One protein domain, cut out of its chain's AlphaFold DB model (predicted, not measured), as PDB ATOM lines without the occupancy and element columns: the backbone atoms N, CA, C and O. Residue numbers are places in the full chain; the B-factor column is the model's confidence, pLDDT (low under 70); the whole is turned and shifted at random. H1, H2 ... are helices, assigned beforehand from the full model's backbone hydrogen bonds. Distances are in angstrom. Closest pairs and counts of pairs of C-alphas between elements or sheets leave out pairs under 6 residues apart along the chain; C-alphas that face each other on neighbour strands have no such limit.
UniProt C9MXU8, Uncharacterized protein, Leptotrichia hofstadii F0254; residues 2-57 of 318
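Overview. This is residues 2 to 57 of the 318 residues of an uncharacterized protein of Leptotrichia hofstadii F0254 (UniProt C9MXU8). Helices H2 and H3 make a wide V, and the shorter H1 lies in its opening, shifted to one face and paired with H2 as a hairpin. After H3, residues 45 to 57, with no named element, fold back across the mouth of the V toward the end of H1. The printed part has 56 residues with three named helices, in the order H1, H2, H3, and no named strand. It is all helix and compact, with a radius of gyration of the C-alphas of 11.6 A and spans of 30 by 27 by 16 A.

Arrangement. H2, residues 17 to 30, touches H1, residues 2 to 11, with residues 19 to 23 alone; their closest C-alphas, of Leu 6 and Ile 23, are 7.0 A apart. This hairpin has a shallow tilt of 23 degrees, opposite ways. H3, residues 33 to 44, is close to H2 but not clearly touching, its closest C-alphas, of Phe 27 and Lys 36, 7.2 A apart, at a steep tilt of 44 degrees. In H1, H2 and H3 every O i to N i+4 pair is within hydrogen-bond range.

Along the chain. H2 is 19.2 A long, H3 16.3 A and H1 14.2 A. C-alpha 2 is at (86.065, 49.825, 165.278), C-alpha 44 at (78.713, 61.656, 156.601).

Size, cuts and confidence. The C-alphas farthest apart, of Glu 13 and Ser 34, are 31.1 A apart. The printed part has no cut, and both links are tight. Residues 38 to 39 and 41 to 55 have pLDDT under 70.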
ATOM      1  N   TRP A   2      85.484  49.461 166.584       73.12
ATOM      2  CA  TRP A   2      86.065  49.825 165.278       73.12
ATOM      3  C   TRP A   2      86.112  51.334 164.972       73.12
ATOM      4  O   TRP A   2      87.156  51.821 164.558       73.12
ATOM      5  N   LEU A   3      85.049  52.101 165.254       70.38
ATOM      6  CA  LEU A   3      85.019  53.549 164.966       70.38
ATOM      7  C   LEU A   3      86.140  54.310 165.699       70.38
ATOM      8  O   LEU A   3      86.745  55.226 165.152       70.38
ATOM      9  N   GLY A   4      86.461  53.881 166.925       75.50
ATOM     10  CA  GLY A   4      87.603  54.393 167.682       75.50
ATOM     11  C   GLY A   4      88.946  54.021 167.048       75.50
ATOM     12  O   GLY A   4      89.825  54.873 166.973       75.50
ATOM     13  N   ARG A   5      89.093  52.792 166.525       79.75
ATOM     14  CA  ARG A   5      90.292  52.371 165.773       79.75
ATOM     15  C   ARG A   5      90.472  53.196 164.499       79.75
ATOM     16  O   ARG A   5      91.570  53.688 164.269       79.75
ATOM     17  N   LEU A   6      89.405  53.404 163.724       78.12
ATOM     18  CA  LEU A   6      89.440  54.243 162.525       78.12
ATOM     19  C   LEU A   6      89.775  55.695 162.880       78.12
ATOM     20  O   LEU A   6      90.685  56.262 162.296       78.12
ATOM     21  N   LYS A   7      89.109  56.285 163.879       77.12
ATOM     22  CA  LYS A   7      89.407  57.652 164.330       77.12
ATOM     23  C   LYS A   7      90.870  57.807 164.753       77.12
ATOM     24  O   LYS A   7      91.510  58.775 164.358       77.12
ATOM     25  N   ASN A   8      91.407  56.854 165.513       81.44
ATOM     26  CA  ASN A   8      92.805  56.878 165.942       81.44
ATOM     27  C   ASN A   8      93.773  56.736 164.761       81.44
ATOM     28  O   ASN A   8      94.773  57.447 164.723       81.44
ATOM     29  N   LEU A   9      93.457  55.876 163.786       82.56
ATOM     30  CA  LEU A   9      94.236  55.755 162.555       82.56
ATOM     31  C   LEU A   9      94.243  57.085 161.794       82.56
ATOM     32  O   LEU A   9      95.304  57.600 161.477       82.56
ATOM     33  N   LEU A  10      93.078  57.690 161.563       77.56
ATOM     34  CA  LEU A  10      92.959  58.943 160.811       77.56
ATOM     35  C   LEU A  10      93.645  60.139 161.497       77.56
ATOM     36  O   LEU A  10      94.066  61.071 160.817       77.56
ATOM     37  N   LEU A  11      93.780  60.118 162.827       77.75
ATOM     38  CA  LEU A  11      94.510  61.137 163.591       77.75
ATOM     39  C   LEU A  11      96.030  60.928 163.592       77.75
ATOM     40  O   LEU A  11      96.766  61.871 163.876       77.75
ATOM     41  N   SER A  12      96.502  59.718 163.292       79.06
ATOM     42  CA  SER A  12      97.927  59.402 163.233       79.06
ATOM     43  C   SER A  12      98.576  60.058 162.017       79.06
ATOM     44  O   SER A  12      98.010  60.029 160.928       79.06
ATOM     45  N   GLU A  13      99.793  60.589 162.168       77.50
ATOM     46  CA  GLU A  13     100.604  61.079 161.038       77.50
ATOM     47  C   GLU A  13     100.894  59.971 160.016       77.50
ATOM     48  O   GLU A  13     100.979  60.229 158.819       77.50
ATOM     49  N   LYS A  14     101.003  58.727 160.496       81.75
ATOM     50  CA  LYS A  14     101.251  57.533 159.683       81.75
ATOM     51  C   LYS A  14     100.043  56.619 159.700       81.75
ATOM     52  O   LYS A  14      99.527  56.294 160.770       81.75
ATOM     53  N   ARG A  15      99.618  56.176 158.522       86.69
ATOM     54  CA  ARG A  15      98.384  55.420 158.299       86.69
ATOM     55  C   ARG A  15      98.663  54.194 157.430       86.69
ATOM     56  O   ARG A  15      98.400  54.202 156.229       86.69
ATOM     57  N   PRO A  16      99.221  53.133 158.038       85.25
ATOM     58  CA  PRO A  16      99.654  51.936 157.334       85.25
ATOM     59  C   PRO A  16      98.555  51.302 156.486       85.25
ATOM     60  O   PRO A  16      97.456  51.035 156.977       85.25
ATOM     61  N   LEU A  17      98.892  50.925 155.253       85.62
ATOM     62  CA  LEU A  17      97.997  50.155 154.379       85.62
ATOM     63  C   LEU A  17      97.499  48.849 155.024       85.62
ATOM     64  O   LEU A  17      96.370  48.427 154.786       85.62
ATOM     65  N   THR A  18      98.301  48.220 155.885       83.88
ATOM     66  CA  THR A  18      97.902  47.016 156.632       83.88
ATOM     67  C   THR A  18      96.774  47.287 157.624       83.88
ATOM     68  O   THR A  18      95.864  46.474 157.751       83.88
ATOM     69  N   GLU A  19      96.808  48.434 158.305       84.44
ATOM     70  CA  GLU A  19      95.786  48.814 159.286       84.44
ATOM     71  C   GLU A  19      94.490  49.222 158.592       84.44
ATOM     72  O   GLU A  19      93.415  48.789 159.007       84.44
ATOM     73  N   TYR A  20      94.590  49.949 157.472       85.38
ATOM     74  CA  TYR A  20      93.443  50.183 156.594       85.38
ATOM     75  C   TYR A  20      92.820  48.869 156.127       85.38
ATOM     76  O   TYR A  20      91.608  48.698 156.228       85.38
ATOM     77  N   ARG A  21      93.633  47.907 155.678       84.31
ATOM     78  CA  ARG A  21      93.146  46.606 155.207       84.31
ATOM     79  C   ARG A  21      92.382  45.842 156.283       84.31
ATOM     80  O   ARG A  21      91.344  45.266 155.980       84.31
ATOM     81  N   GLU A  22      92.876  45.814 157.518       84.06
ATOM     82  CA  GLU A  22      92.171  45.167 158.632       84.06
ATOM     83  C   GLU A  22      90.828  45.840 158.918       84.06
ATOM     84  O   GLU A  22      89.803  45.166 158.978       84.06
ATOM     85  N   ILE A  23      90.829  47.171 159.037       81.88
ATOM     86  CA  ILE A  23      89.636  47.977 159.318       81.88
ATOM     87  C   ILE A  23      88.581  47.794 158.221       81.88
ATOM     88  O   ILE A  23      87.406  47.605 158.533       81.88
ATOM     89  N   LEU A  24      88.988  47.837 156.952       79.81
ATOM     90  CA  LEU A  24      88.093  47.695 155.804       79.81
ATOM     91  C   LEU A  24      87.593  46.256 155.644       79.81
ATOM     92  O   LEU A  24      86.420  46.048 155.345       79.81
ATOM     93  N   ARG A  25      88.442  45.254 155.903       80.56
ATOM     94  CA  ARG A  25      88.027  43.846 155.912       80.56
ATOM     95  C   ARG A  25      86.983  43.592 156.992       80.56
ATOM     96  O   ARG A  25      85.983  42.937 156.712       80.56
ATOM     97  N   ASP A  26      87.205  44.106 158.200       77.69
ATOM     98  CA  ASP A  26      86.232  43.978 159.279       77.69
ATOM     99  C   ASP A  26      84.908  44.619 158.848       77.69
ATOM    100  O   ASP A  26      83.893  43.934 158.867       77.69
ATOM    101  N   PHE A  27      84.928  45.859 158.341       77.44
ATOM    102  CA  PHE A  27      83.735  46.550 157.834       77.44
ATOM    103  C   PHE A  27      82.977  45.752 156.760       77.44
ATOM    104  O   PHE A  27      81.753  45.665 156.815       77.44
ATOM    105  N   HIS A  28      83.666  45.156 155.783       73.81
ATOM    106  CA  HIS A  28      82.995  44.439 154.694       73.81
ATOM    107  C   HIS A  28      82.429  43.086 155.115       73.81
ATOM    108  O   HIS A  28      81.288  42.786 154.763       73.81
ATOM    109  N   PHE A  29      83.177  42.305 155.894       75.25
ATOM    110  CA  PHE A  29      82.833  40.904 156.161       75.25
ATOM    111  C   PHE A  29      82.166  40.653 157.513       75.25
ATOM    112  O   PHE A  29      81.431  39.678 157.631       75.25
ATOM    113  N   ASN A  30      82.401  41.502 158.517       76.94
ATOM    114  CA  ASN A  30      81.983  41.216 159.894       76.94
ATOM    115  C   ASN A  30      80.782  42.050 160.368       76.94
ATOM    116  O   ASN A  30      80.200  41.704 161.388       76.94
ATOM    117  N   PHE A  31      80.428  43.131 159.667       74.00
ATOM    118  CA  PHE A  31      79.344  44.040 160.063       74.00
ATOM    119  C   PHE A  31      78.054  43.719 159.311       74.00
ATOM    120  O   PHE A  31      78.086  43.391 158.119       74.00
ATOM    121  N   ASP A  32      76.916  43.886 159.978       74.50
ATOM    122  CA  ASP A  32      75.605  43.779 159.343       74.50
ATOM    123  C   ASP A  32      75.211  45.066 158.580       74.50
ATOM    124  O   ASP A  32      75.901  46.090 158.596       74.50
ATOM    125  N   VAL A  33      74.096  45.023 157.843       74.56
ATOM    126  CA  VAL A  33      73.631  46.158 157.020       74.56
ATOM    127  C   VAL A  33      73.273  47.384 157.871       74.56
ATOM    128  O   VAL A  33      73.516  48.514 157.441       74.56
ATOM    129  N   SER A  34      72.718  47.173 159.064       70.44
ATOM    130  CA  SER A  34      72.313  48.239 159.983       70.44
ATOM    131  C   SER A  34      73.538  48.956 160.548       70.44
ATOM    132  O   SER A  34      73.634  50.182 160.471       70.44
ATOM    133  N   GLU A  35      74.528  48.199 161.018       72.62
ATOM    134  CA  GLU A  35      75.781  48.733 161.545       72.62
ATOM    135  C   GLU A  35      76.567  49.485 160.462       72.62
ATOM    136  O   GLU A  35      77.077  50.582 160.707       72.62
ATOM    137  N   LYS A  36      76.613  48.956 159.229       75.75
ATOM    138  CA  LYS A  36      77.223  49.658 158.087       75.75
ATOM    139  C   LYS A  36      76.527  50.989 157.797       75.75
ATOM    140  O   LYS A  36      77.208  51.971 157.500       75.75
ATOM    141  N   ASN A  37      75.197  51.046 157.883       72.44
ATOM    142  CA  ASN A  37      74.436  52.279 157.663       72.44
ATOM    143  C   ASN A  37      74.679  53.312 158.769       72.44
ATOM    144  O   ASN A  37      74.949  54.468 158.458       72.44
ATOM    145  N   GLN A  38      74.704  52.897 160.036       67.94
ATOM    146  CA  GLN A  38      75.042  53.786 161.155       67.94
ATOM    147  C   GLN A  38      76.459  54.361 161.023       67.94
ATOM    148  O   GLN A  38      76.684  55.547 161.257       67.94
ATOM    149  N   ILE A  39      77.425  53.543 160.599       67.69
ATOM    150  CA  ILE A  39      78.801  53.991 160.356       67.69
ATOM    151  C   ILE A  39      78.858  55.025 159.231       67.69
ATOM    152  O   ILE A  39      79.525  56.049 159.381       67.69
ATOM    153  N   ARG A  40      78.153  54.786 158.120       70.44
ATOM    154  CA  ARG A  40      78.056  55.756 157.019       70.44
ATOM    155  C   ARG A  40      77.476  57.071 157.507       70.44
ATOM    156  O   ARG A  40      78.068  58.111 157.247       70.44
ATOM    157  N   GLU A  41      76.388  57.020 158.269       68.38
ATOM    158  CA  GLU A  41      75.779  58.215 158.846       68.38
ATOM    159  C   GLU A  41      76.754  58.972 159.752       68.38
ATOM    160  O   GLU A  41      76.851  60.186 159.631       68.38
ATOM    161  N   ILE A  42      77.539  58.293 160.594       63.72
ATOM    162  CA  ILE A  42      78.534  58.945 161.468       63.72
ATOM    163  C   ILE A  42      79.670  59.597 160.662       63.72
ATOM    164  O   ILE A  42      80.157  60.670 161.022       63.72
ATOM    165  N   LEU A  43      80.108  58.957 159.574       63.72
ATOM    166  CA  LEU A  43      81.152  59.492 158.697       63.72
ATOM    167  C   LEU A  43      80.644  60.660 157.831       63.72
ATOM    168  O   LEU A  43      81.426  61.557 157.511       63.72
ATOM    169  N   GLN A  44      79.352  60.669 157.484       61.72
ATOM    170  CA  GLN A  44      78.713  61.656 156.601       61.72
ATOM    171  C   GLN A  44      78.103  62.852 157.360       61.72
ATOM    172  O   GLN A  44      78.294  63.997 156.952       61.72
ATOM    173  N   LYS A  45      77.412  62.628 158.487       55.62
ATOM    174  CA  LYS A  45      76.853  63.674 159.361       55.62
ATOM    175  C   LYS A  45      77.896  64.129 160.383       55.62
ATOM    176  O   LYS A  45      77.958  63.628 161.498       55.62
ATOM    177  N   ASN A  46      78.663  65.151 160.019       47.69
ATOM    178  CA  ASN A  46      79.174  66.200 160.917       47.69
ATOM    179  C   ASN A  46      80.100  65.840 162.111       47.69
ATOM    180  O   ASN A  46      80.701  66.750 162.662       47.69
ATOM    181  N   GLY A  47      80.310  64.583 162.512       46.97
ATOM    182  CA  GLY A  47      81.095  64.262 163.722       46.97
ATOM    183  C   GLY A  47      82.615  64.221 163.530       46.97
ATOM    184  O   GLY A  47      83.375  64.379 164.486       46.97
ATOM    185  N   LEU A  48      83.078  63.993 162.299       49.03
ATOM    186  CA  LEU A  48      84.507  63.889 161.981       49.03
ATOM    187  C   LEU A  48      85.029  65.068 161.162       49.03
ATOM    188  O   LEU A  48      86.237  65.304 161.231       49.03
ATOM    189  N   ARG A  49      84.136  65.802 160.462       49.41
ATOM    190  CA  ARG A  49      84.416  66.909 159.513       49.41
ATOM    191  C   ARG A  49      85.377  67.970 160.055       49.41
ATOM    192  O   ARG A  49      86.253  68.404 159.315       49.41
ATOM    193  N   ASP A  50      85.314  68.275 161.346       52.66
ATOM    194  CA  ASP A  50      86.011  69.452 161.875       52.66
ATOM    195  C   ASP A  50      87.430  69.189 162.410       52.66
ATOM    196  O   ASP A  50      88.223  70.132 162.511       52.66
ATOM    197  N   TYR A  51      87.796  67.929 162.706       47.56
ATOM    198  CA  TYR A  51      89.090  67.610 163.342       47.56
ATOM    199  C   TYR A  51      89.890  66.484 162.670       47.56
ATOM    200  O   TYR A  51      91.096  66.630 162.489       47.56
ATOM    201  N   ALA A  52      89.258  65.378 162.256       50.41
ATOM    202  CA  ALA A  52      89.982  64.265 161.629       50.41
ATOM    203  C   ALA A  52      90.374  64.573 160.172       50.41
ATOM    204  O   ALA A  52      91.455  64.198 159.734       50.41
ATOM    205  N   TRP A  53      89.551  65.327 159.434       55.81
ATOM    206  CA  TRP A  53      89.806  65.634 158.017       55.81
ATOM    207  C   TRP A  53      90.878  66.693 157.768       55.81
ATOM    208  O   TRP A  53      91.279  66.870 156.625       55.81
ATOM    209  N   ARG A  54      91.391  67.370 158.804       57.25
ATOM    210  CA  ARG A  54      92.539  68.275 158.631       57.25
ATOM    211  C   ARG A  54      93.832  67.519 158.298       57.25
ATOM    212  O   ARG A  54      94.696  68.088 157.642       57.25
ATOM    213  N   ASN A  55      93.947  66.259 158.729       63.94
ATOM    214  CA  ASN A  55      95.172  65.456 158.600       63.94
ATOM    215  C   ASN A  55      95.088  64.356 157.522       63.94
ATOM    216  O   ASN A  55      96.115  63.778 157.155       63.94
ATOM    217  N   ILE A  56      93.884  64.054 157.025       72.25
ATOM    218  CA  ILE A  56      93.641  63.049 155.981       72.25
ATOM    219  C   ILE A  56      93.915  63.681 154.619       72.25
ATOM    220  O   ILE A  56      93.471  64.794 154.337       72.25
ATOM    221  N   THR A  57      94.633  62.974 153.752       73.62
ATOM    222  CA  THR A  57      94.865  63.471 152.396       73.62
ATOM    223  C   THR A  57      93.627  63.315 151.509       73.62
ATOM    224  O   THR A  57      92.788  62.442 151.726       73.62
TER     225      THR A  57